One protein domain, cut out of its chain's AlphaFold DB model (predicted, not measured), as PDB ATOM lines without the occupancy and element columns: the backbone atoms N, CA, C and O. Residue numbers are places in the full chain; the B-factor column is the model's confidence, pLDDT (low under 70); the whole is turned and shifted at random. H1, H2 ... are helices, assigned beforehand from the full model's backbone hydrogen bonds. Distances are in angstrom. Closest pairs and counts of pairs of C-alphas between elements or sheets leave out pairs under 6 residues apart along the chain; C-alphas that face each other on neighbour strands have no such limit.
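This is residues 3 to 57 of the 57 residues of an uncharacterized protein of Jejuia pallidilutea (UniProt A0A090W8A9). The longest helix, H3, makes one side of a small ring, with H2 near one end and H4 near the other; H5 packs steeply across H3. The 55 printed residues include five named helices, H1 to H5 in order, and no named strand: all helix. The whole is compact, radius of gyration of the C-alphas 10.3 A, spanning 28 by 19 by 18 A.

Start at H3, residues 17 to 30, which touches H5, residues 46 to 56, at a steep tilt of 58 degrees; their closest C-alphas, Ile 21 and Ala 55, are 5.0 A apart. H5 only just touches H2, residues 8 to 14, with 3 pairs of C-alphas within 8 A, the closest Glu 9 and Ser 48 at 6.6 A. H4, residues 33 to 39, is close to H3 but not clearly touching, C-alphas 28 and 36 being closest at 7.0 A. Every O i to N i+4 pair is within hydrogen-bond range in H2, H3, H4 and H5.

Find C-alpha 17 at (255.379, 283.442, 406.023); H3 runs 20.0 A from there. H5 runs 15.6 A to C-alpha 56 at (242.408, 279.850, 404.076). H1 is residues 3 to 6.

The printed part has no cut, and no printed residue is under 70.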
ATOM      1  N   PHE A   3     252.970 272.625 391.857       84.31
ATOM      2  CA  PHE A   3     253.527 273.583 392.818       84.31
ATOM      3  C   PHE A   3     253.473 273.094 394.273       84.31
ATOM      4  O   PHE A   3     254.503 273.095 394.939       84.31
ATOM      5  N   LEU A   4     252.299 272.668 394.755       83.88
ATOM      6  CA  LEU A   4     252.143 272.257 396.155       83.88
ATOM      7  C   LEU A   4     252.892 270.961 396.485       83.88
ATOM      8  O   LEU A   4     253.411 270.856 397.586       83.88
ATOM      9  N   ASP A   5     252.989 270.027 395.538       83.19
ATOM     10  CA  ASP A   5     253.704 268.759 395.748       83.19
ATOM     11  C   ASP A   5     255.229 268.917 395.765       83.19
ATOM     12  O   ASP A   5     255.903 268.291 396.574       83.19
ATOM     13  N   TYR A   6     255.790 269.717 394.849       83.31
ATOM     14  CA  TYR A   6     257.236 269.681 394.579       83.31
ATOM     15  C   TYR A   6     257.984 270.955 394.965       83.31
ATOM     16  O   TYR A   6     259.190 270.904 395.171       83.31
ATOM     17  N   TYR A   7     257.303 272.101 395.035       86.75
ATOM     18  CA  TYR A   7     257.966 273.404 395.174       86.75
ATOM     19  C   TYR A   7     257.577 274.155 396.442       86.75
ATOM     20  O   TYR A   7     258.310 275.039 396.876       86.75
ATOM     21  N   PHE A   8     256.422 273.844 397.024       88.62
ATOM     22  CA  PHE A   8     255.873 274.625 398.123       88.62
ATOM     23  C   PHE A   8     256.725 274.572 399.389       88.62
ATOM     24  O   PHE A   8     256.969 275.627 399.966       88.62
ATOM     25  N   GLU A   9     257.205 273.397 399.799       87.31
ATOM     26  CA  GLU A   9     258.022 273.280 401.016       87.31
ATOM     27  C   GLU A   9     259.304 274.110 400.903       87.31
ATOM     28  O   GLU A   9     259.557 274.981 401.733       87.31
ATOM     29  N   GLU A  10     260.043 273.947 399.806       90.06
ATOM     30  CA  GLU A  10     261.263 274.715 399.549       90.06
ATOM     31  C   GLU A  10     260.976 276.228 399.442       90.06
ATOM     32  O   GLU A  10     261.753 277.064 399.912       90.06
ATOM     33  N   PHE A  11     259.839 276.605 398.850       90.38
ATOM     34  CA  PHE A  11     259.397 277.998 398.772       90.38
ATOM     35  C   PHE A  11     259.075 278.578 400.155       90.38
ATOM     36  O   PHE A  11     259.428 279.725 400.434       90.38
ATOM     37  N   ALA A  12     258.426 277.795 401.018       90.19
ATOM     38  CA  ALA A  12     258.065 278.185 402.376       90.19
ATOM     39  C   ALA A  12     259.289 278.331 403.291       90.19
ATOM     40  O   ALA A  12     259.298 279.178 404.181       90.19
ATOM     41  N   GLU A  13     260.346 277.554 403.057       90.25
ATOM     42  CA  GLU A  13     261.606 277.698 403.789       90.25
ATOM     43  C   GLU A  13     262.396 278.941 403.368       90.25
ATOM     44  O   GLU A  13     263.025 279.596 404.200       90.25
ATOM     45  N   LYS A  14     262.355 279.293 402.079       92.44
ATOM     46  CA  LYS A  14     263.143 280.399 401.513       92.44
ATOM     47  C   LYS A  14     262.493 281.770 401.661       92.44
ATOM     48  O   LYS A  14     263.134 282.780 401.347       92.44
ATOM     49  N   HIS A  15     261.232 281.839 402.075       93.25
ATOM     50  CA  HIS A  15     260.471 283.084 402.088       93.25
ATOM     51  C   HIS A  15     259.741 283.337 403.409       93.25
ATOM     52  O   HIS A  15     259.369 282.391 404.097       93.25
ATOM     53  N   PRO A  16     259.509 284.618 403.761       93.19
ATOM     54  CA  PRO A  16     258.712 284.968 404.928       93.19
ATOM     55  C   PRO A  16     257.281 284.448 404.806       93.19
ATOM     56  O   PRO A  16     256.690 284.505 403.723       93.19
ATOM     57  N   ASP A  17     256.713 284.039 405.935       91.81
ATOM     58  CA  ASP A  17     255.379 283.442 406.023       91.81
ATOM     59  C   ASP A  17     254.295 284.316 405.357       91.81
ATOM     60  O   ASP A  17     253.460 283.796 404.622       91.81
ATOM     61  N   GLU A  18     254.359 285.647 405.490       92.31
ATOM     62  CA  GLU A  18     253.424 286.584 404.839       92.31
ATOM     63  C   GLU A  18     253.409 286.448 403.308       92.31
ATOM     64  O   GLU A  18     252.352 286.416 402.675       92.31
ATOM     65  N   LYS A  19     254.594 286.321 402.694       93.25
ATOM     66  CA  LYS A  19     254.731 286.157 401.242       93.25
ATOM     67  C   LYS A  19     254.222 284.792 400.795       93.25
ATOM     68  O   LYS A  19     253.635 284.667 399.721       93.25
ATOM     69  N   VAL A  20     254.460 283.770 401.610       93.25
ATOM     70  CA  VAL A  20     253.998 282.408 401.343       93.25
ATOM     71  C   VAL A  20     252.475 282.347 401.389       93.25
ATOM     72  O   VAL A  20     251.862 281.820 400.461       93.25
ATOM     73  N   ILE A  21     251.866 282.961 402.401       92.31
ATOM     74  CA  ILE A  21     250.413 283.063 402.559       92.31
ATOM     75  C   ILE A  21     249.773 283.781 401.360       92.31
ATOM     76  O   ILE A  21     248.824 283.253 400.777       92.31
ATOM     77  N   ASP A  22     250.315 284.920 400.918       93.69
ATOM     78  CA  ASP A  22     249.799 285.654 399.747       93.69
ATOM     79  C   ASP A  22     249.841 284.806 398.458       93.69
ATOM     80  O   ASP A  22     248.880 284.760 397.679       93.69
ATOM     81  N   ILE A  23     250.932 284.065 398.243       91.81
ATOM     82  CA  ILE A  23     251.067 283.160 397.094       91.81
ATOM     83  C   ILE A  23     250.097 281.985 397.197       91.81
ATOM     84  O   ILE A  23     249.466 281.634 396.195       91.81
ATOM     85  N   LEU A  24     249.934 281.394 398.382       90.19
ATOM     86  CA  LEU A  24     248.971 280.323 398.623       90.19
ATOM     87  C   LEU A  24     247.544 280.793 398.333       90.19
ATOM     88  O   LEU A  24     246.837 280.123 397.585       90.19
ATOM     89  N   GLN A  25     247.146 281.975 398.806       91.19
ATOM     90  CA  GLN A  25     245.832 282.561 398.520       91.19
ATOM     91  C   GLN A  25     245.603 282.782 397.022       91.19
ATOM     92  O   GLN A  25     244.558 282.408 396.475       91.19
ATOM     93  N   LYS A  26     246.587 283.362 396.323       91.50
ATOM     94  CA  LYS A  26     246.526 283.568 394.866       91.50
ATOM     95  C   LYS A  26     246.457 282.250 394.107       91.50
ATOM     96  O   LYS A  26     245.731 282.150 393.119       91.50
ATOM     97  N   THR A  27     247.193 281.245 394.569       88.88
ATOM     98  CA  THR A  27     247.190 279.901 393.991       88.88
ATOM     99  C   THR A  27     245.819 279.274 394.189       88.88
ATOM    100  O   THR A  27     245.192 278.895 393.205       88.88
ATOM    101  N   TRP A  28     245.291 279.295 395.414       88.81
ATOM    102  CA  TRP A  28     243.989 278.742 395.783       88.81
ATOM    103  C   TRP A  28     242.832 279.341 394.977       88.81
ATOM    104  O   TRP A  28     241.953 278.609 394.513       88.81
ATOM    105  N   LYS A  29     242.854 280.660 394.733       89.50
ATOM    106  CA  LYS A  29     241.877 281.352 393.873       89.50
ATOM    107  C   LYS A  29     241.918 280.879 392.414       89.50
ATOM    108  O   LYS A  29     240.871 280.840 391.779       89.50
ATOM    109  N   LYS A  30     243.090 280.494 391.895       88.38
ATOM    110  CA  LYS A  30     243.262 279.964 390.528       88.38
ATOM    111  C   LYS A  30     242.931 278.473 390.409       88.38
ATOM    112  O   LYS A  30     242.783 277.977 389.295       88.38
ATOM    113  N   MET A  31     242.845 277.747 391.524       86.88
ATOM    114  CA  MET A  31     242.527 276.318 391.507       86.88
ATOM    115  C   MET A  31     241.024 276.093 391.395       86.88
ATOM    116  O   MET A  31     240.236 276.716 392.108       86.88
ATOM    117  N   SER A  32     240.638 275.145 390.544       87.56
ATOM    118  CA  SER A  32     239.284 274.592 390.536       87.56
ATOM    119  C   SER A  32     239.013 273.793 391.814       87.56
ATOM    120  O   SER A  32     239.947 273.373 392.502       87.56
ATOM    121  N   GLU A  33     237.743 273.523 392.113       85.69
ATOM    122  CA  GLU A  33     237.349 272.703 393.272       85.69
ATOM    123  C   GLU A  33     238.041 271.339 393.285       85.69
ATOM    124  O   GLU A  33     238.524 270.901 394.325       85.69
ATOM    125  N   ARG A  34     238.198 270.705 392.114       86.69
ATOM    126  CA  ARG A  34     238.961 269.457 391.996       86.69
ATOM    127  C   ARG A  34     240.414 269.643 392.427       86.69
ATOM    128  O   ARG A  34     240.935 268.808 393.149       86.69
ATOM    129  N   GLY A  35     241.060 270.734 392.013       85.00
ATOM    130  CA  GLY A  35     242.423 271.051 392.442       85.00
ATOM    131  C   GLY A  35     242.519 271.249 393.953       85.00
ATOM    132  O   GLY A  35     243.397 270.684 394.586       85.00
ATOM    133  N   ARG A  36     241.579 271.980 394.556       85.06
ATOM    134  CA  ARG A  36     241.538 272.174 396.015       85.06
ATOM    135  C   ARG A  36     241.346 270.857 396.766       85.06
ATOM    136  O   ARG A  36     242.048 270.610 397.736       85.06
ATOM    137  N   ASN A  37     240.459 269.990 396.283       84.94
ATOM    138  CA  ASN A  37     240.234 268.673 396.882       84.94
ATOM    139  C   ASN A  37     241.469 267.771 396.799       84.94
ATOM    140  O   ASN A  37     241.741 267.041 397.744       84.94
ATOM    141  N   GLU A  38     242.231 267.831 395.704       85.94
ATOM    142  CA  GLU A  38     243.508 267.118 395.615       85.94
ATOM    143  C   GLU A  38     244.565 267.735 396.544       85.94
ATOM    144  O   GLU A  38     245.291 266.991 397.191       85.94
ATOM    145  N   ALA A  39     244.590 269.067 396.702       83.44
ATOM    146  CA  ALA A  39     245.447 269.760 397.677       83.44
ATOM    147  C   ALA A  39     245.282 269.212 399.091       83.44
ATOM    148  O   ALA A  39     246.262 268.987 399.788       83.44
ATOM    149  N   LEU A  40     244.029 269.020 399.506       78.88
ATOM    150  CA  LEU A  40     243.674 268.576 400.852       78.88
ATOM    151  C   LEU A  40     244.066 267.118 401.118       78.88
ATOM    152  O   LEU A  40     244.101 266.703 402.271       78.88
ATOM    153  N   LYS A  41     244.347 266.337 400.067       83.88
ATOM    154  CA  LYS A  41     244.850 264.963 400.188       83.88
ATOM    155  C   LYS A  41     246.371 264.904 400.323       83.88
ATOM    156  O   LYS A  41     246.892 263.860 400.711       83.88
ATOM    157  N   LEU A  42     247.079 265.982 399.981       81.94
ATOM    158  CA  LEU A  42     248.529 266.043 400.115       81.94
ATOM    159  C   LEU A  42     248.913 266.147 401.592       81.94
ATOM    160  O   LEU A  42     248.299 266.877 402.369       81.94
ATOM    161  N   SER A  43     249.938 265.389 401.974       79.31
ATOM    162  CA  SER A  43     250.503 265.430 403.321       79.31
ATOM    163  C   SER A  43     251.608 266.477 403.356       79.31
ATOM    164  O   SER A  43     252.663 266.285 402.759       79.31
ATOM    165  N   PHE A  44     251.352 267.589 404.037       82.94
ATOM    166  CA  PHE A  44     252.319 268.665 404.230       82.94
ATOM    167  C   PHE A  44     253.015 268.536 405.587       82.94
ATOM    168  O   PHE A  44     252.444 267.983 406.530       82.94
ATOM    169  N   SER A  45     254.216 269.101 405.726       85.25
ATOM    170  CA  SER A  45     254.830 269.261 407.047       85.25
ATOM    171  C   SER A  45     253.978 270.146 407.968       85.25
ATOM    172  O   SER A  45     253.076 270.877 407.540       85.25
ATOM    173  N   GLU A  46     254.263 270.108 409.268       86.31
ATOM    174  CA  GLU A  46     253.500 270.848 410.279       86.31
ATOM    175  C   GLU A  46     253.520 272.370 410.033       86.31
ATOM    176  O   GLU A  46     252.510 273.057 410.202       86.31
ATOM    177  N   ARG A  47     254.660 272.900 409.567       86.75
ATOM    178  CA  ARG A  47     254.816 274.312 409.189       86.75
ATOM    179  C   ARG A  47     253.980 274.650 407.958       86.75
ATOM    180  O   ARG A  47     253.189 275.589 407.988       86.75
ATOM    181  N   SER A  48     254.142 273.867 406.899       87.12
ATOM    182  CA  SER A  48     253.412 274.002 405.640       87.12
ATOM    183  C   SER A  48     251.893 273.967 405.855       87.12
ATOM    184  O   SER A  48     251.166 274.814 405.337       87.12
ATOM    185  N   THR A  49     251.420 273.063 406.715       86.88
ATOM    186  CA  THR A  49     250.010 272.966 407.116       86.88
ATOM    187  C   THR A  49     249.526 274.243 407.804       86.88
ATOM    188  O   THR A  49     248.479 274.774 407.431       86.88
ATOM    189  N   LYS A  50     250.295 274.797 408.755       89.94
ATOM    190  CA  LYS A  50     249.941 276.067 409.417       89.94
ATOM    191  C   LYS A  50     249.806 277.212 408.414       89.94
ATOM    192  O   LYS A  50     248.823 277.940 408.473       89.94
ATOM    193  N   LEU A  51     250.733 277.325 407.462       90.56
ATOM    194  CA  LEU A  51     250.697 278.365 406.427       90.56
ATOM    195  C   LEU A  51     249.473 278.237 405.513       90.56
ATOM    196  O   LEU A  51     248.837 279.240 405.196       90.56
ATOM    197  N   ILE A  52     249.112 277.012 405.121       87.75
ATOM    198  CA  ILE A  52     247.897 276.750 404.339       87.75
ATOM    199  C   ILE A  52     246.652 277.134 405.141       87.75
ATOM    200  O   ILE A  52     245.792 277.837 404.617       87.75
ATOM    201  N   HIS A  53     246.566 276.742 406.412       87.69
ATOM    202  CA  HIS A  53     245.453 277.140 407.276       87.69
ATOM    203  C   HIS A  53     245.355 278.661 407.428       87.69
ATOM    204  O   HIS A  53     244.265 279.208 407.291       87.69
ATOM    205  N   SER A  54     246.477 279.354 407.634       89.38
ATOM    206  CA  SER A  54     246.514 280.818 407.686       89.38
ATOM    207  C   SER A  54     246.091 281.469 406.369       89.38
ATOM    208  O   SER A  54     245.469 282.523 406.386       89.38
ATOM    209  N   ALA A  55     246.387 280.846 405.227       88.50
ATOM    210  CA  ALA A  55     245.967 281.344 403.920       88.50
ATOM    211  C   ALA A  55     244.466 281.165 403.648       88.50
ATOM    212  O   ALA A  55     243.902 281.939 402.875       88.50
ATOM    213  N   LEU A  56     243.832 280.158 404.249       83.75
ATOM    214  CA  LEU A  56     242.408 279.850 404.076       83.75
ATOM    215  C   LEU A  56     241.495 280.506 405.119       83.75
ATOM    216  O   LEU A  56     240.276 280.436 404.956       83.75
ATOM    217  N   SER A  57     242.077 281.085 406.173       77.12
ATOM    218  CA  SER A  57     241.351 281.750 407.257       77.12
ATOM    219  C   SER A  57     240.920 283.177 406.924       77.12
ATOM    220  O   SER A  57     241.465 283.789 405.978       77.12
TER     221      SER A  57